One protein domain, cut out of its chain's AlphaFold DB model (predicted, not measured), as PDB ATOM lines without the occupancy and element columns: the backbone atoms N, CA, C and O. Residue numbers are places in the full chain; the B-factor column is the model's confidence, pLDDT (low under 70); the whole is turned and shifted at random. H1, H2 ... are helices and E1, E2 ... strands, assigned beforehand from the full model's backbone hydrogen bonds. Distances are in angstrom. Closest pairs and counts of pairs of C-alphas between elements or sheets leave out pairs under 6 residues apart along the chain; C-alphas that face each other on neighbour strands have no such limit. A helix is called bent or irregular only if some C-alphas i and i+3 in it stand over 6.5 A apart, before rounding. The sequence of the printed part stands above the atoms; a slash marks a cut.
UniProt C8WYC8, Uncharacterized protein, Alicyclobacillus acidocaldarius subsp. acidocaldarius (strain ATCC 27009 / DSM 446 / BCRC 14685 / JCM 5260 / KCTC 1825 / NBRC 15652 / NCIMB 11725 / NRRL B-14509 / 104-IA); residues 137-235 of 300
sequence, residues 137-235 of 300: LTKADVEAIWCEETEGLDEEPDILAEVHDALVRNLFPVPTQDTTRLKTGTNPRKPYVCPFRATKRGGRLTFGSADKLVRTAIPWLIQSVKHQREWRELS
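What this domain is: This is residues 137 to 235 of the 300 residues of an uncharacterized protein of Alicyclobacillus acidocaldarius subsp. acidocaldarius (strain ATCC 27009 / DSM 446 / BCRC 14685 / JCM 5260 / KCTC 1825 / NBRC 15652 / NCIMB 11725 / NRRL B-14509 / 104-IA) (UniProt C8WYC8). A long helix, H3, crosses the two arms of a helical hairpin, H1 and H2, and a small two-stranded hairpin, E2 and E3, packs near the first part of H3. The last residues of H3, 230 to 235, stick out from the body, and the short strand E1 lies by the start of H1 and the end of H2. The printed part has 99 residues, with three named helices and three named strands in the order H1, H2, E1, E2, E3, H3; the sheet E2 - E3 is antiparallel and the class is mixed, helices and strands. The whole is compact, with a radius of gyration of the C-alphas of 14.1 A and spans of 41 by 33 by 27 A.

How they stand to each other: H1, residues 139 to 150, and H2, residues 157 to 171, form a helical hairpin; they only just touch, with 3 pairs of C-alphas within 8 A, the closest being those of Trp 146 and His 164, 7.6 A apart. They run opposite ways at a tilt of 35.1 degrees, only just steep. E1, residues 179 to 181, pairs with no named strand, but residues 137 to 138 pair antiparallel with its residues 179 to 180. E2, residues 192 to 198, and E3, residues 204 to 207, are a hairpin of antiparallel neighbours at 137 degrees; N 194 and O 205, 2.8 A apart, are within hydrogen-bond range, as are N 207 and O 192, 2.8 A. H3, residues 210 to 235, touches H1 with residues 211 to 218 alone, at a steep tilt of 67 degrees, the same way; the closest C-alphas are those of Ile 145 and Arg 215, 6.7 A. It touches H2 with residues 218 to 226 alone, at a steep tilt of 57 degrees, opposite ways; the closest C-alphas are those of Val 163 and Leu 221, 5.9 A. The closest C-alphas of E2 and H3 are those of Tyr 192 and Ala 210, 6.3 A. H1 is apart from E2 and E3. Every O i to N i+4 pair is within hydrogen-bond range in H1 and H2; in H3 it is 20 of 22.

Where its parts are: H1 begins at C-alpha 139 (-16.420, 33.959, -10.051) and is 16.1 A long. H2 is 21.0 A long, E1 7.1 A, E2 13.1 A and E3 10.1 A. H3 is 35.6 A long and ends at C-alpha 235 (6.409, 54.488, -25.500). It has a kink of 34 degrees near residue 219 and is only just irregular: C-alphas 216 and 219 are 6.6 A apart.

The domain as a whole: The two C-alphas farthest apart are those of Pro 188 and Leu 234, 43.1 A. The printed part has no cut, and no link is long. The mean pLDDT of the printed part is 87.6, and residue 200 is under 70.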
ATOM      1  N   LEU A 137     -23.711  37.009 -10.764       88.56
ATOM      2  CA  LEU A 137     -22.658  36.322 -11.505       88.56
ATOM      3  C   LEU A 137     -21.565  35.896 -10.525       88.56
ATOM      4  O   LEU A 137     -20.994  36.747  -9.838       88.56
ATOM      5  N   THR A 138     -21.271  34.601 -10.443       92.31
ATOM      6  CA  THR A 138     -20.211  34.104  -9.555       92.31
ATOM      7  C   THR A 138     -18.864  34.079 -10.266       92.31
ATOM      8  O   THR A 138     -18.796  33.999 -11.494       92.31
ATOM      9  N   LYS A 139     -17.769  34.119  -9.501       91.44
ATOM     10  CA  LYS A 139     -16.420  33.959 -10.051       91.44
ATOM     11  C   LYS A 139     -16.281  32.621 -10.774       91.44
ATOM     12  O   LYS A 139     -15.758  32.592 -11.876       91.44
ATOM     13  N   ALA A 140     -16.853  31.549 -10.221       91.88
ATOM     14  CA  ALA A 140     -16.873  30.233 -10.858       91.88
ATOM     15  C   ALA A 140     -17.581  30.236 -12.227       91.88
ATOM     16  O   ALA A 140     -17.095  29.597 -13.156       91.88
ATOM     17  N   ASP A 141     -18.684  30.980 -12.380       91.50
ATOM     18  CA  ASP A 141     -19.353  31.116 -13.682       91.50
ATOM     19  C   ASP A 141     -18.460  31.866 -14.689       91.50
ATOM     20  O   ASP A 141     -18.399  31.498 -15.860       91.50
ATOM     21  N   VAL A 142     -17.742  32.903 -14.239       93.38
ATOM     22  CA  VAL A 142     -16.793  33.649 -15.085       93.38
ATOM     23  C   VAL A 142     -15.604  32.785 -15.488       93.38
ATOM     24  O   VAL A 142     -15.215  32.831 -16.650       93.38
ATOM     25  N   GLU A 143     -15.061  31.981 -14.573       94.81
ATOM     26  CA  GLU A 143     -13.971  31.042 -14.864       94.81
ATOM     27  C   GLU A 143     -14.403  29.963 -15.861       94.81
ATOM     28  O   GLU A 143     -13.658  29.640 -16.780       94.81
ATOM     29  N   ALA A 144     -15.626  29.437 -15.738       93.75
ATOM     30  CA  ALA A 144     -16.157  28.478 -16.704       93.75
ATOM     31  C   ALA A 144     -16.248  29.093 -18.111       93.75
ATOM     32  O   ALA A 144     -15.751  28.508 -19.072       93.75
ATOM     33  N   ILE A 145     -16.806  30.305 -18.222       93.19
ATOM     34  CA  ILE A 145     -16.869  31.040 -19.493       93.19
ATOM     35  C   ILE A 145     -15.462  31.332 -20.024       93.19
ATOM     36  O   ILE A 145     -15.217  31.212 -21.219       93.19
ATOM     37  N   TRP A 146     -14.534  31.724 -19.152       95.12
ATOM     38  CA  TRP A 146     -13.152  31.995 -19.523       95.12
ATOM     39  C   TRP A 146     -12.482  30.769 -20.142       95.12
ATOM     40  O   TRP A 146     -11.938  30.872 -21.239       95.12
ATOM     41  N   CYS A 147     -12.558  29.615 -19.474       94.56
ATOM     42  CA  CYS A 147     -11.997  28.367 -19.981       94.56
ATOM     43  C   CYS A 147     -12.599  28.001 -21.341       94.56
ATOM     44  O   CYS A 147     -11.848  27.748 -22.272       94.56
ATOM     45  N   GLU A 148     -13.926  28.052 -21.485       93.62
ATOM     46  CA  GLU A 148     -14.602  27.739 -22.753       93.62
ATOM     47  C   GLU A 148     -14.189  28.670 -23.904       93.62
ATOM     48  O   GLU A 148     -13.986  28.219 -25.026       93.62
ATOM     49  N   GLU A 149     -14.083  29.977 -23.650       92.94
ATOM     50  CA  GLU A 149     -13.783  30.965 -24.695       92.94
ATOM     51  C   GLU A 149     -12.288  31.049 -25.032       92.94
ATOM     52  O   GLU A 149     -11.929  31.610 -26.068       92.94
ATOM     53  N   THR A 150     -11.413  30.536 -24.161       92.62
ATOM     54  CA  THR A 150      -9.956  30.559 -24.366       92.62
ATOM     55  C   THR A 150      -9.364  29.204 -24.735       92.62
ATOM     56  O   THR A 150      -8.230  29.149 -25.216       92.62
ATOM     57  N   GLU A 151     -10.125  28.120 -24.583       92.44
ATOM     58  CA  GLU A 151      -9.723  26.787 -25.018       92.44
ATOM     59  C   GLU A 151      -9.424  26.772 -26.526       92.44
ATOM     60  O   GLU A 151     -10.250  27.130 -27.365       92.44
ATOM     61  N   GLY A 152      -8.204  26.361 -26.880       87.81
ATOM     62  CA  GLY A 152      -7.761  26.266 -28.271       87.81
ATOM     63  C   GLY A 152      -7.402  27.598 -28.940       87.81
ATOM     64  O   GLY A 152      -7.122  27.597 -30.140       87.81
ATOM     65  N   LEU A 153      -7.379  28.719 -28.209       91.44
ATOM     66  CA  LEU A 153      -6.821  29.967 -28.731       91.44
ATOM     67  C   LEU A 153      -5.292  29.881 -28.831       91.44
ATOM     68  O   LEU A 153      -4.611  29.538 -27.867       91.44
ATOM     69  N   ASP A 154      -4.759  30.259 -29.992       93.19
ATOM     70  CA  ASP A 154      -3.320  30.418 -30.230       93.19
ATOM     71  C   ASP A 154      -2.864  31.811 -29.769       93.19
ATOM     72  O   ASP A 154      -2.575  32.706 -30.565       93.19
ATOM     73  N   GLU A 155      -2.923  32.036 -28.458       93.06
ATOM     74  CA  GLU A 155      -2.553  33.296 -27.818       93.06
ATOM     75  C   GLU A 155      -1.459  33.069 -26.772       93.06
ATOM     76  O   GLU A 155      -1.424  32.042 -26.095       93.06
ATOM     77  N   GLU A 156      -0.558  34.044 -26.613       93.31
ATOM     78  CA  GLU A 156       0.519  33.941 -25.625       93.31
ATOM     79  C   GLU A 156      -0.055  33.813 -24.197       93.31
ATOM     80  O   GLU A 156      -0.934  34.603 -23.824       93.31
ATOM     81  N   PRO A 157       0.472  32.900 -23.352       94.06
ATOM     82  CA  PRO A 157      -0.028  32.694 -21.990       94.06
ATOM     83  C   PRO A 157      -0.059  33.973 -21.150       94.06
ATOM     84  O   PRO A 157      -1.010  34.205 -20.408       94.06
ATOM     85  N   ASP A 158       0.935  34.847 -21.318       93.88
ATOM     86  CA  ASP A 158       1.007  36.112 -20.586       93.88
ATOM     87  C   ASP A 158      -0.086  37.103 -21.013       93.88
ATOM     88  O   ASP A 158      -0.568  37.891 -20.196       93.88
ATOM     89  N   ILE A 159      -0.489  37.083 -22.290       93.56
ATOM     90  CA  ILE A 159      -1.610  37.898 -22.777       93.56
ATOM     91  C   ILE A 159      -2.897  37.382 -22.143       93.56
ATOM     92  O   ILE A 159      -3.664  38.177 -21.604       93.56
ATOM     93  N   LEU A 160      -3.116  36.067 -22.163       95.06
ATOM     94  CA  LEU A 160      -4.293  35.455 -21.553       95.06
ATOM     95  C   LEU A 160      -4.357  35.732 -20.044       95.06
ATOM     96  O   LEU A 160      -5.419  36.108 -19.555       95.06
ATOM     97  N   ALA A 161      -3.235  35.658 -19.326       95.12
ATOM     98  CA  ALA A 161      -3.169  35.997 -17.905       95.12
ATOM     99  C   ALA A 161      -3.529  37.473 -17.635       95.12
ATOM    100  O   ALA A 161      -4.370  37.759 -16.784       95.12
ATOM    101  N   GLU A 162      -2.977  38.427 -18.399       94.69
ATOM    102  CA  GLU A 162      -3.322  39.852 -18.247       94.69
ATOM    103  C   GLU A 162      -4.806  40.133 -18.536       94.69
ATOM    104  O   GLU A 162      -5.432  40.969 -17.872       94.69
ATOM    105  N   VAL A 163      -5.364  39.456 -19.541       95.62
ATOM    106  CA  VAL A 163      -6.775  39.564 -19.929       95.62
ATOM    107  C   VAL A 163      -7.671  38.975 -18.841       95.62
ATOM    108  O   VAL A 163      -8.653  39.625 -18.473       95.62
ATOM    109  N   HIS A 164      -7.330  37.799 -18.305       96.19
ATOM    110  CA  HIS A 164      -8.036  37.159 -17.193       96.19
ATOM    111  C   HIS A 164      -8.067  38.073 -15.974       96.19
ATOM    112  O   HIS A 164      -9.141  38.421 -15.478       96.19
ATOM    113  N   ASP A 165      -6.907  38.589 -15.577       94.50
ATOM    114  CA  ASP A 165      -6.816  39.525 -14.469       94.50
ATOM    115  C   ASP A 165      -7.651  40.787 -14.728       94.50
ATOM    116  O   ASP A 165      -8.307  41.317 -13.830       94.50
ATOM    117  N   ALA A 166      -7.634  41.324 -15.954       92.31
ATOM    118  CA  ALA A 166      -8.440  42.489 -16.307       92.31
ATOM    119  C   ALA A 166      -9.939  42.183 -16.222       92.31
ATOM    120  O   ALA A 166     -10.700  43.022 -15.733       92.31
ATOM    121  N   LEU A 167     -10.359  40.998 -16.659       93.88
ATOM    122  CA  LEU A 167     -11.734  40.527 -16.562       93.88
ATOM    123  C   LEU A 167     -12.165  40.434 -15.092       93.88
ATOM    124  O   LEU A 167     -13.142  41.079 -14.703       93.88
ATOM    125  N   VAL A 168     -11.397  39.717 -14.266       93.19
ATOM    126  CA  VAL A 168     -11.699  39.499 -12.845       93.19
ATOM    127  C   VAL A 168     -11.691  40.815 -12.073       93.19
ATOM    128  O   VAL A 168     -12.681  41.117 -11.418       93.19
ATOM    129  N   ARG A 169     -10.655  41.656 -12.206       91.12
ATOM    130  CA  ARG A 169     -10.560  42.939 -11.476       91.12
ATOM    131  C   ARG A 169     -11.730  43.886 -11.745       91.12
ATOM    132  O   ARG A 169     -12.131  44.638 -10.864       91.12
ATOM    133  N   ASN A 170     -12.268  43.893 -12.966       90.31
ATOM    134  CA  ASN A 170     -13.381  44.778 -13.322       90.31
ATOM    135  C   ASN A 170     -14.750  44.217 -12.912       90.31
ATOM    136  O   ASN A 170     -15.682  44.996 -12.705       90.31
ATOM    137  N   LEU A 171     -14.896  42.892 -12.830       90.06
ATOM    138  CA  LEU A 171     -16.136  42.243 -12.391       90.06
ATOM    139  C   LEU A 171     -16.206  42.112 -10.864       90.06
ATOM    140  O   LEU A 171     -17.277  42.309 -10.289       90.06
ATOM    141  N   PHE A 172     -15.071  41.848 -10.223       91.44
ATOM    142  CA  PHE A 172     -14.893  41.604  -8.792       91.44
ATOM    143  C   PHE A 172     -13.813  42.558  -8.250       91.44
ATOM    144  O   PHE A 172     -12.650  42.178  -8.111       91.44
ATOM    145  N   PRO A 173     -14.160  43.830  -7.983       85.25
ATOM    146  CA  PRO A 173     -13.188  44.829  -7.536       85.25
ATOM    147  C   PRO A 173     -12.634  44.545  -6.132       85.25
ATOM    148  O   PRO A 173     -11.549  45.018  -5.801       85.25
ATOM    149  N   VAL A 174     -13.363  43.788  -5.306       87.62
ATOM    150  CA  VAL A 174     -12.911  43.362  -3.978       87.62
ATOM    151  C   VAL A 174     -12.336  41.940  -4.082       87.62
ATOM    152  O   VAL A 174     -13.054  41.043  -4.513       87.62
ATOM    153  N   PRO A 175     -11.078  41.677  -3.675       80.94
ATOM    154  CA  PRO A 175     -10.439  40.369  -3.876       80.94
ATOM    155  C   PRO A 175     -11.142  39.179  -3.206       80.94
ATOM    156  O   PRO A 175     -11.049  38.060  -3.698       80.94
ATOM    157  N   THR A 176     -11.838  39.415  -2.091       84.69
ATOM    158  CA  THR A 176     -12.596  38.399  -1.338       84.69
ATOM    159  C   THR A 176     -14.018  38.192  -1.866       84.69
ATOM    160  O   THR A 176     -14.788  37.430  -1.287       84.69
ATOM    161  N   GLN A 177     -14.404  38.905  -2.926       85.38
ATOM    162  CA  GLN A 177     -15.746  38.860  -3.486       85.38
ATOM    163  C   GLN A 177     -15.875  37.711  -4.489       85.38
ATOM    164  O   GLN A 177     -15.292  37.750  -5.570       85.38
ATOM    165  N   ASP A 178     -16.720  36.734  -4.161       86.50
ATOM    166  CA  ASP A 178     -16.989  35.578  -5.027       86.50
ATOM    167  C   ASP A 178     -18.206  35.764  -5.941       86.50
ATOM    168  O   ASP A 178     -18.400  35.002  -6.891       86.50
ATOM    169  N   THR A 179     -19.032  36.782  -5.685       87.62
ATOM    170  CA  THR A 179     -20.224  37.088  -6.483       87.62
ATOM    171  C   THR A 179     -20.318  38.568  -6.804       87.62
ATOM    172  O   THR A 179     -19.998  39.424  -5.984       87.62
ATOM    173  N   THR A 180     -20.763  38.905  -8.010       85.31
ATOM    174  CA  THR A 180     -20.943  40.290  -8.440       85.31
ATOM    175  C   THR A 180     -22.317  40.506  -9.045       85.31
ATOM    176  O   THR A 180     -22.878  39.640  -9.723       85.31
ATOM    177  N   ARG A 181     -22.865  41.699  -8.812       84.19
ATOM    178  CA  ARG A 181     -24.069  42.177  -9.488       84.19
ATOM    179  C   ARG A 181     -23.660  43.197 -10.527       84.19
ATOM    180  O   ARG A 181     -23.204  44.296 -10.209       84.19
ATOM    181  N   LEU A 182     -23.827  42.815 -11.786       82.06
ATOM    182  CA  LEU A 182     -23.541  43.690 -12.910       82.06
ATOM    183  C   LEU A 182     -24.465  44.909 -12.884       82.06
ATOM    184  O   LEU A 182     -25.651  44.811 -12.571       82.06
ATOM    185  N   LYS A 183     -23.927  46.064 -13.281       78.75
ATOM    186  CA  LYS A 183     -24.728  47.281 -13.431       78.75
ATOM    187  C   LYS A 183     -25.837  47.044 -14.447       78.75
ATOM    188  O   LYS A 183     -25.561  46.633 -15.577       78.75
ATOM    189  N   THR A 184     -27.068  47.359 -14.063       79.56
ATOM    190  CA  THR A 184     -28.224  47.305 -14.951       79.56
ATOM    191  C   THR A 184     -28.583  48.702 -15.464       79.56
ATOM    192  O   THR A 184     -28.494  49.701 -14.756       79.56
ATOM    193  N   GLY A 185     -28.908  48.793 -16.749       73.38
ATOM    194  CA  GLY A 185     -29.344  49.996 -17.437       73.38
ATOM    195  C   GLY A 185     -30.863  50.065 -17.534       73.38
ATOM    196  O   GLY A 185     -31.586  49.154 -17.143       73.38
ATOM    197  N   THR A 186     -31.357  51.146 -18.130       76.56
ATOM    198  CA  THR A 186     -32.797  51.435 -18.244       76.56
ATOM    199  C   THR A 186     -33.542  50.562 -19.256       76.56
ATOM    200  O   THR A 186     -34.766  50.624 -19.328       76.56
ATOM    201  N   ASN A 187     -32.835  49.764 -20.065       76.50
ATOM    202  CA  ASN A 187     -33.449  48.916 -21.083       76.50
ATOM    203  C   ASN A 187     -33.738  47.511 -20.523       76.50
ATOM    204  O   ASN A 187     -32.799  46.728 -20.377       76.50
ATOM    205  N   PRO A 188     -35.011  47.128 -20.313       73.25
ATOM    206  CA  PRO A 188     -35.355  45.830 -19.733       73.25
ATOM    207  C   PRO A 188     -34.987  44.638 -20.631       73.25
ATOM    208  O   PRO A 188     -34.837  43.528 -20.139       73.25
ATOM    209  N   ARG A 189     -34.798  44.839 -21.946       72.88
ATOM    210  CA  ARG A 189     -34.345  43.778 -22.871       72.88
ATOM    211  C   ARG A 189     -32.827  43.600 -22.893       72.88
ATOM    212  O   ARG A 189     -32.334  42.601 -23.411       72.88
ATOM    213  N   LYS A 190     -32.081  44.603 -22.425       77.00
ATOM    214  CA  LYS A 190     -30.617  44.604 -22.359       77.00
ATOM    215  C   LYS A 190     -30.179  45.301 -21.075       77.00
ATOM    216  O   LYS A 190     -29.683  46.431 -21.153       77.00
ATOM    217  N   PRO A 191     -30.425  44.681 -19.913       78.94
ATOM    218  CA  PRO A 191     -30.162  45.339 -18.652       78.94
ATOM    219  C   PRO A 191     -28.655  45.472 -18.423       78.94
ATOM    220  O   PRO A 191     -28.216  46.530 -18.011       78.94
ATOM    221  N   TYR A 192     -27.818  44.494 -18.755       82.81
ATOM    222  CA  TYR A 192     -26.429  44.493 -18.282       82.81
ATOM    223  C   TYR A 192     -25.524  45.464 -19.041       82.81
ATOM    224  O   TYR A 192     -25.370  45.361 -20.255       82.81
ATOM    225  N   VAL A 193     -24.894  46.390 -18.320       84.31
ATOM    226  CA  VAL A 193     -24.002  47.425 -18.852       84.31
ATOM    227  C   VAL A 193     -22.553  46.937 -18.835       84.31
ATOM    228  O   VAL A 193     -22.029  46.554 -17.794       84.31
ATOM    229  N   CYS A 194     -21.876  46.998 -19.980       85.50
ATOM    230  CA  CYS A 194     -20.480  46.594 -20.134       85.50
ATOM    231  C   CYS A 194     -19.523  47.535 -19.387       85.50
ATOM    232  O   CYS A 194     -19.510  48.731 -19.698       85.50
ATOM    233  N   PRO A 195     -18.683  47.030 -18.465       84.94
ATOM    234  CA  PRO A 195     -17.676  47.851 -17.795       84.94
ATOM    235  C   PRO A 195     -16.433  48.074 -18.669       84.94
ATOM    236  O   PRO A 195     -15.792  49.112 -18.566       84.94
ATOM    237  N   PHE A 196     -16.141  47.140 -19.574       85.62
ATOM    238  CA  PHE A 196     -14.907  47.110 -20.357       85.62
ATOM    239  C   PHE A 196     -14.914  48.081 -21.534       85.62
ATOM    240  O   PHE A 196     -13.900  48.683 -21.866       85.62
ATOM    241  N   ARG A 197     -16.073  48.235 -22.186       79.00
ATOM    242  CA  ARG A 197     -16.155  48.864 -23.504       79.00
ATOM    243  C   ARG A 197     -17.250  49.920 -23.588       79.00
ATOM    244  O   ARG A 197     -18.423  49.674 -23.300       79.00
ATOM    245  N   ALA A 198     -16.866  51.084 -24.106       76.12
ATOM    246  CA  ALA A 198     -17.780  52.137 -24.526       76.12
ATOM    247  C   ALA A 198     -17.988  52.133 -26.051       76.12
ATOM    248  O   ALA A 198     -17.172  51.649 -26.838       76.12
ATOM    249  N   THR A 199     -19.113  52.690 -26.481       73.12
ATOM    250  CA  THR A 199     -19.406  53.002 -27.880       73.12
ATOM    251  C   THR A 199     -18.555  54.183 -28.353       73.12
ATOM    252  O   THR A 199     -18.124  55.013 -27.555       73.12
ATOM    253  N   LYS A 200     -18.396  54.335 -29.676       69.81
ATOM    254  CA  LYS A 200     -17.682  55.476 -30.287       69.81
ATOM    255  C   LYS A 200     -18.261  56.853 -29.913       69.81
ATOM    256  O   LYS A 200     -17.597  57.860 -30.112       69.81
ATOM    257  N   ARG A 201     -19.500  56.904 -29.408       71.12
ATOM    258  CA  ARG A 201     -20.189  58.124 -28.954       71.12
ATOM    259  C   ARG A 201     -20.174  58.286 -27.424       71.12
ATOM    260  O   ARG A 201     -20.945  59.079 -26.901       71.12
ATOM    261  N   GLY A 202     -19.370  57.503 -26.703       72.00
ATOM    262  CA  GLY A 202     -19.229  57.576 -25.242       72.00
ATOM    263  C   GLY A 202     -20.290  56.818 -24.429       72.00
ATOM    264  O   GLY A 202     -20.099  56.604 -23.236       72.00
ATOM    265  N   GLY A 203     -21.376  56.341 -25.046       75.62
ATOM    266  CA  GLY A 203     -22.383  55.508 -24.368       75.62
ATOM    267  C   GLY A 203     -21.855  54.112 -24.019       75.62
ATOM    268  O   GLY A 203     -20.995  53.596 -24.729       75.62
ATOM    269  N   ARG A 204     -22.359  53.474 -22.958       81.94
ATOM    270  CA  ARG A 204     -21.974  52.100 -22.581       81.94
ATOM    271  C   ARG A 204     -22.730  51.053 -23.409       81.94
ATOM    272  O   ARG A 204     -23.896  51.251 -23.743       81.94
ATOM    273  N   LEU A 205     -22.065  49.946 -23.746       84.44
ATOM    274  CA  LEU A 205     -22.715  48.809 -24.408       84.44
ATOM    275  C   LEU A 205     -23.608  48.059 -23.420       84.44
ATOM    276  O   LEU A 205     -23.229  47.911 -22.261       84.44
ATOM    277  N   THR A 206     -24.761  47.570 -23.881       84.81
ATOM    278  CA  THR A 206     -25.676  46.785 -23.047       84.81
ATOM    279  C   THR A 206     -26.000  45.414 -23.633       84.81
ATOM    280  O   THR A 206     -26.040  45.232 -24.855       84.81
ATOM    281  N   PHE A 207     -26.245  44.446 -22.751       84.19
ATOM    282  CA  PHE A 207     -26.404  43.030 -23.065       84.19
ATOM    283  C   PHE A 207     -27.650  42.441 -22.401       84.19
ATOM    284  O   PHE A 207     -28.095  42.906 -21.355       84.19
ATOM    285  N   GLY A 208     -28.227  41.425 -23.048       81.50
ATOM    286  CA  GLY A 208     -29.430  40.730 -22.571       81.50
ATOM    287  C   GLY A 208     -29.173  39.752 -21.424       81.50
ATOM    288  O   GLY A 208     -30.089  39.481 -20.663       81.50
ATOM    289  N   SER A 209     -27.941  39.257 -21.283       85.69
ATOM    290  CA  SER A 209     -27.511  38.374 -20.193       85.69
ATOM    291  C   SER A 209     -26.093  38.722 -19.736       85.69
ATOM    292  O   SER A 209     -25.310  39.285 -20.511       85.69
ATOM    293  N   ALA A 210     -25.777  38.382 -18.484       85.94
ATOM    294  CA  ALA A 210     -24.437  38.499 -17.914       85.94
ATOM    295  C   ALA A 210     -23.419  37.635 -18.681       85.94
ATOM    296  O   ALA A 210     -22.377  38.137 -19.089       85.94
ATOM    297  N   ASP A 211     -23.772  36.382 -18.976       88.12
ATOM    298  CA  ASP A 211     -22.965  35.449 -19.778       88.12
ATOM    299  C   ASP A 211     -22.571  36.048 -21.140       88.12
ATOM    300  O   ASP A 211     -21.389  36.153 -21.473       88.12
ATOM    301  N   LYS A 212     -23.550  36.573 -21.889       87.12
ATOM    302  CA  LYS A 212     -23.297  37.156 -23.209       87.12
ATOM    303  C   LYS A 212     -22.383  38.377 -23.139       87.12
ATOM    304  O   LYS A 212     -21.629  38.624 -24.081       87.12
ATOM    305  N   LEU A 213     -22.458  39.154 -22.057       90.50
ATOM    306  CA  LEU A 213     -21.548  40.272 -21.819       90.50
ATOM    307  C   LEU A 213     -20.116  39.767 -21.640       90.50
ATOM    308  O   LEU A 213     -19.231  40.298 -22.308       90.50
ATOM    309  N   VAL A 214     -19.902  38.763 -20.783       90.94
ATOM    310  CA  VAL A 214     -18.570  38.199 -20.497       90.94
ATOM    311  C   VAL A 214     -17.959  37.597 -21.761       90.94
ATOM    312  O   VAL A 214     -16.886  38.036 -22.169       90.94
ATOM    313  N   ARG A 215     -18.682  36.713 -22.462       91.81
ATOM    314  CA  ARG A 215     -18.222  36.104 -23.727       91.81
ATOM    315  C   ARG A 215     -17.848  37.146 -24.774       91.81
ATOM    316  O   ARG A 215     -16.796  37.086 -25.392       91.81
ATOM    317  N   THR A 216     -18.673  38.185 -24.929       90.06
ATOM    318  CA  THR A 216     -18.381  39.260 -25.895       90.06
ATOM    319  C   THR A 216     -17.213  40.152 -25.450       90.06
ATOM    320  O   THR A 216     -16.584  40.809 -26.283       90.06
ATOM    321  N   ALA A 217     -16.936  40.234 -24.146       89.81
ATOM    322  CA  ALA A 217     -15.852  41.043 -23.609       89.81
ATOM    323  C   ALA A 217     -14.479  40.387 -23.802       89.81
ATOM    324  O   ALA A 217     -13.532  41.119 -24.077       89.81
ATOM    325  N   ILE A 218     -14.373  39.055 -23.715       92.56
ATOM    326  CA  ILE A 218     -13.090  38.327 -23.760       92.56
ATOM    327  C   ILE A 218     -12.282  38.637 -25.036       92.56
ATOM    328  O   ILE A 218     -11.185  39.185 -24.901       92.56
ATOM    329  N   PRO A 219     -12.803  38.459 -26.270       90.25
ATOM    330  CA  PRO A 219     -12.038  38.778 -27.481       90.25
ATOM    331  C   PRO A 219     -11.649  40.259 -27.578       90.25
ATOM    332  O   PRO A 219     -10.592  40.616 -28.098       90.25
ATOM    333  N   TRP A 220     -12.499  41.154 -27.062       92.50
ATOM    334  CA  TRP A 220     -12.192  42.583 -27.035       92.50
ATOM    335  C   TRP A 220     -11.072  42.908 -26.046       92.50
ATOM    336  O   TRP A 220     -10.210  43.730 -26.357       92.50
ATOM    337  N   LEU A 221     -11.069  42.272 -24.873       91.81
ATOM    338  CA  LEU A 221     -10.024  42.439 -23.871       91.81
ATOM    339  C   LEU A 221      -8.684  41.910 -24.380       91.81
ATOM    340  O   LEU A 221      -7.690  42.608 -24.207       91.81
ATOM    341  N   ILE A 222      -8.662  40.773 -25.087       92.19
ATOM    342  CA  ILE A 222      -7.455  40.259 -25.757       92.19
ATOM    343  C   ILE A 222      -6.872  41.326 -26.687       92.19
ATOM    344  O   ILE A 222      -5.714  41.723 -26.542       92.19
ATOM    345  N   GLN A 223      -7.691  41.881 -27.584       91.25
ATOM    346  CA  GLN A 223      -7.233  42.932 -28.493       91.25
ATOM    347  C   GLN A 223      -6.800  44.208 -27.752       91.25
ATOM    348  O   GLN A 223      -5.840  44.869 -28.152       91.25
ATOM    349  N   SER A 224      -7.501  44.572 -26.676       89.25
ATOM    350  CA  SER A 224      -7.163  45.733 -25.851       89.25
ATOM    351  C   SER A 224      -5.808  45.561 -25.164       89.25
ATOM    352  O   SER A 224      -5.003  46.488 -25.185       89.25
ATOM    353  N   VAL A 225      -5.534  44.391 -24.581       92.62
ATOM    354  CA  VAL A 225      -4.259  44.082 -23.914       92.62
ATOM    355  C   VAL A 225      -3.112  44.078 -24.919       92.62
ATOM    356  O   VAL A 225      -2.094  44.723 -24.666       92.62
ATOM    357  N   LYS A 226      -3.296  43.461 -26.095       91.44
ATOM    358  CA  LYS A 226      -2.324  43.523 -27.201       91.44
ATOM    359  C   LYS A 226      -1.978  44.965 -27.560       91.44
ATOM    360  O   LYS A 226      -0.814  45.354 -27.523       91.44
ATOM    361  N   HIS A 227      -2.996  45.792 -27.793       89.44
ATOM    362  CA  HIS A 227      -2.790  47.196 -28.133       89.44
ATOM    363  C   HIS A 227      -2.100  47.984 -27.008       89.44
ATOM    364  O   HIS A 227      -1.227  48.813 -27.261       89.44
ATOM    365  N   GLN A 228      -2.454  47.719 -25.747       88.56
ATOM    366  CA  GLN A 228      -1.795  48.340 -24.597       88.56
ATOM    367  C   GLN A 228      -0.327  47.919 -24.473       88.56
ATOM    368  O   GLN A 228       0.503  48.746 -24.104       88.56
ATOM    369  N   ARG A 229       0.017  46.657 -24.763       91.69
ATOM    370  CA  ARG A 229       1.407  46.174 -24.782       91.69
ATOM    371  C   ARG A 229       2.210  46.846 -25.892       91.69
ATOM    372  O   ARG A 229       3.265  47.405 -25.606       91.69
ATOM    373  N   GLU A 230       1.678  46.877 -27.111       89.75
ATOM    374  CA  GLU A 230       2.288  47.587 -28.244       89.75
ATOM    375  C   GLU A 230       2.531  49.063 -27.915       89.75
ATOM    376  O   GLU A 230       3.614  49.595 -28.159       89.75
ATOM    377  N   TRP A 231       1.542  49.729 -27.315       89.56
ATOM    378  CA  TRP A 231       1.654  51.134 -26.946       89.56
ATOM    379  C   TRP A 231       2.685  51.372 -25.838       89.56
ATOM    380  O   TRP A 231       3.466  52.324 -25.927       89.56
ATOM    381  N   ARG A 232       2.726  50.505 -24.815       91.31
ATOM    382  CA  ARG A 232       3.751  50.542 -23.758       91.31
ATOM    383  C   ARG A 232       5.147  50.364 -24.351       91.31
ATOM    384  O   ARG A 232       6.042  51.135 -24.026       91.31
ATOM    385  N   GLU A 233       5.318  49.401 -25.249       91.94
ATOM    386  CA  GLU A 233       6.595  49.129 -25.909       91.94
ATOM    387  C   GLU A 233       7.049  50.293 -26.795       91.94
ATOM    388  O   GLU A 233       8.176  50.768 -26.676       91.94
ATOM    389  N   LEU A 234       6.154  50.824 -27.627       91.00
ATOM    390  CA  LEU A 234       6.428  52.006 -28.441       91.00
ATOM    391  C   LEU A 234       6.800  53.220 -27.575       91.00
ATOM    392  O   LEU A 234       7.688  53.989 -27.934       91.00
ATOM    393  N   SER A 235       6.123  53.399 -26.439       89.88
ATOM    394  CA  SER A 235       6.409  54.488 -25.500       89.88
ATOM    395  C   SER A 235       7.776  54.313 -24.841       89.88
ATOM    396  O   SER A 235       8.537  55.277 -24.802       89.88
TER     397      SER A 235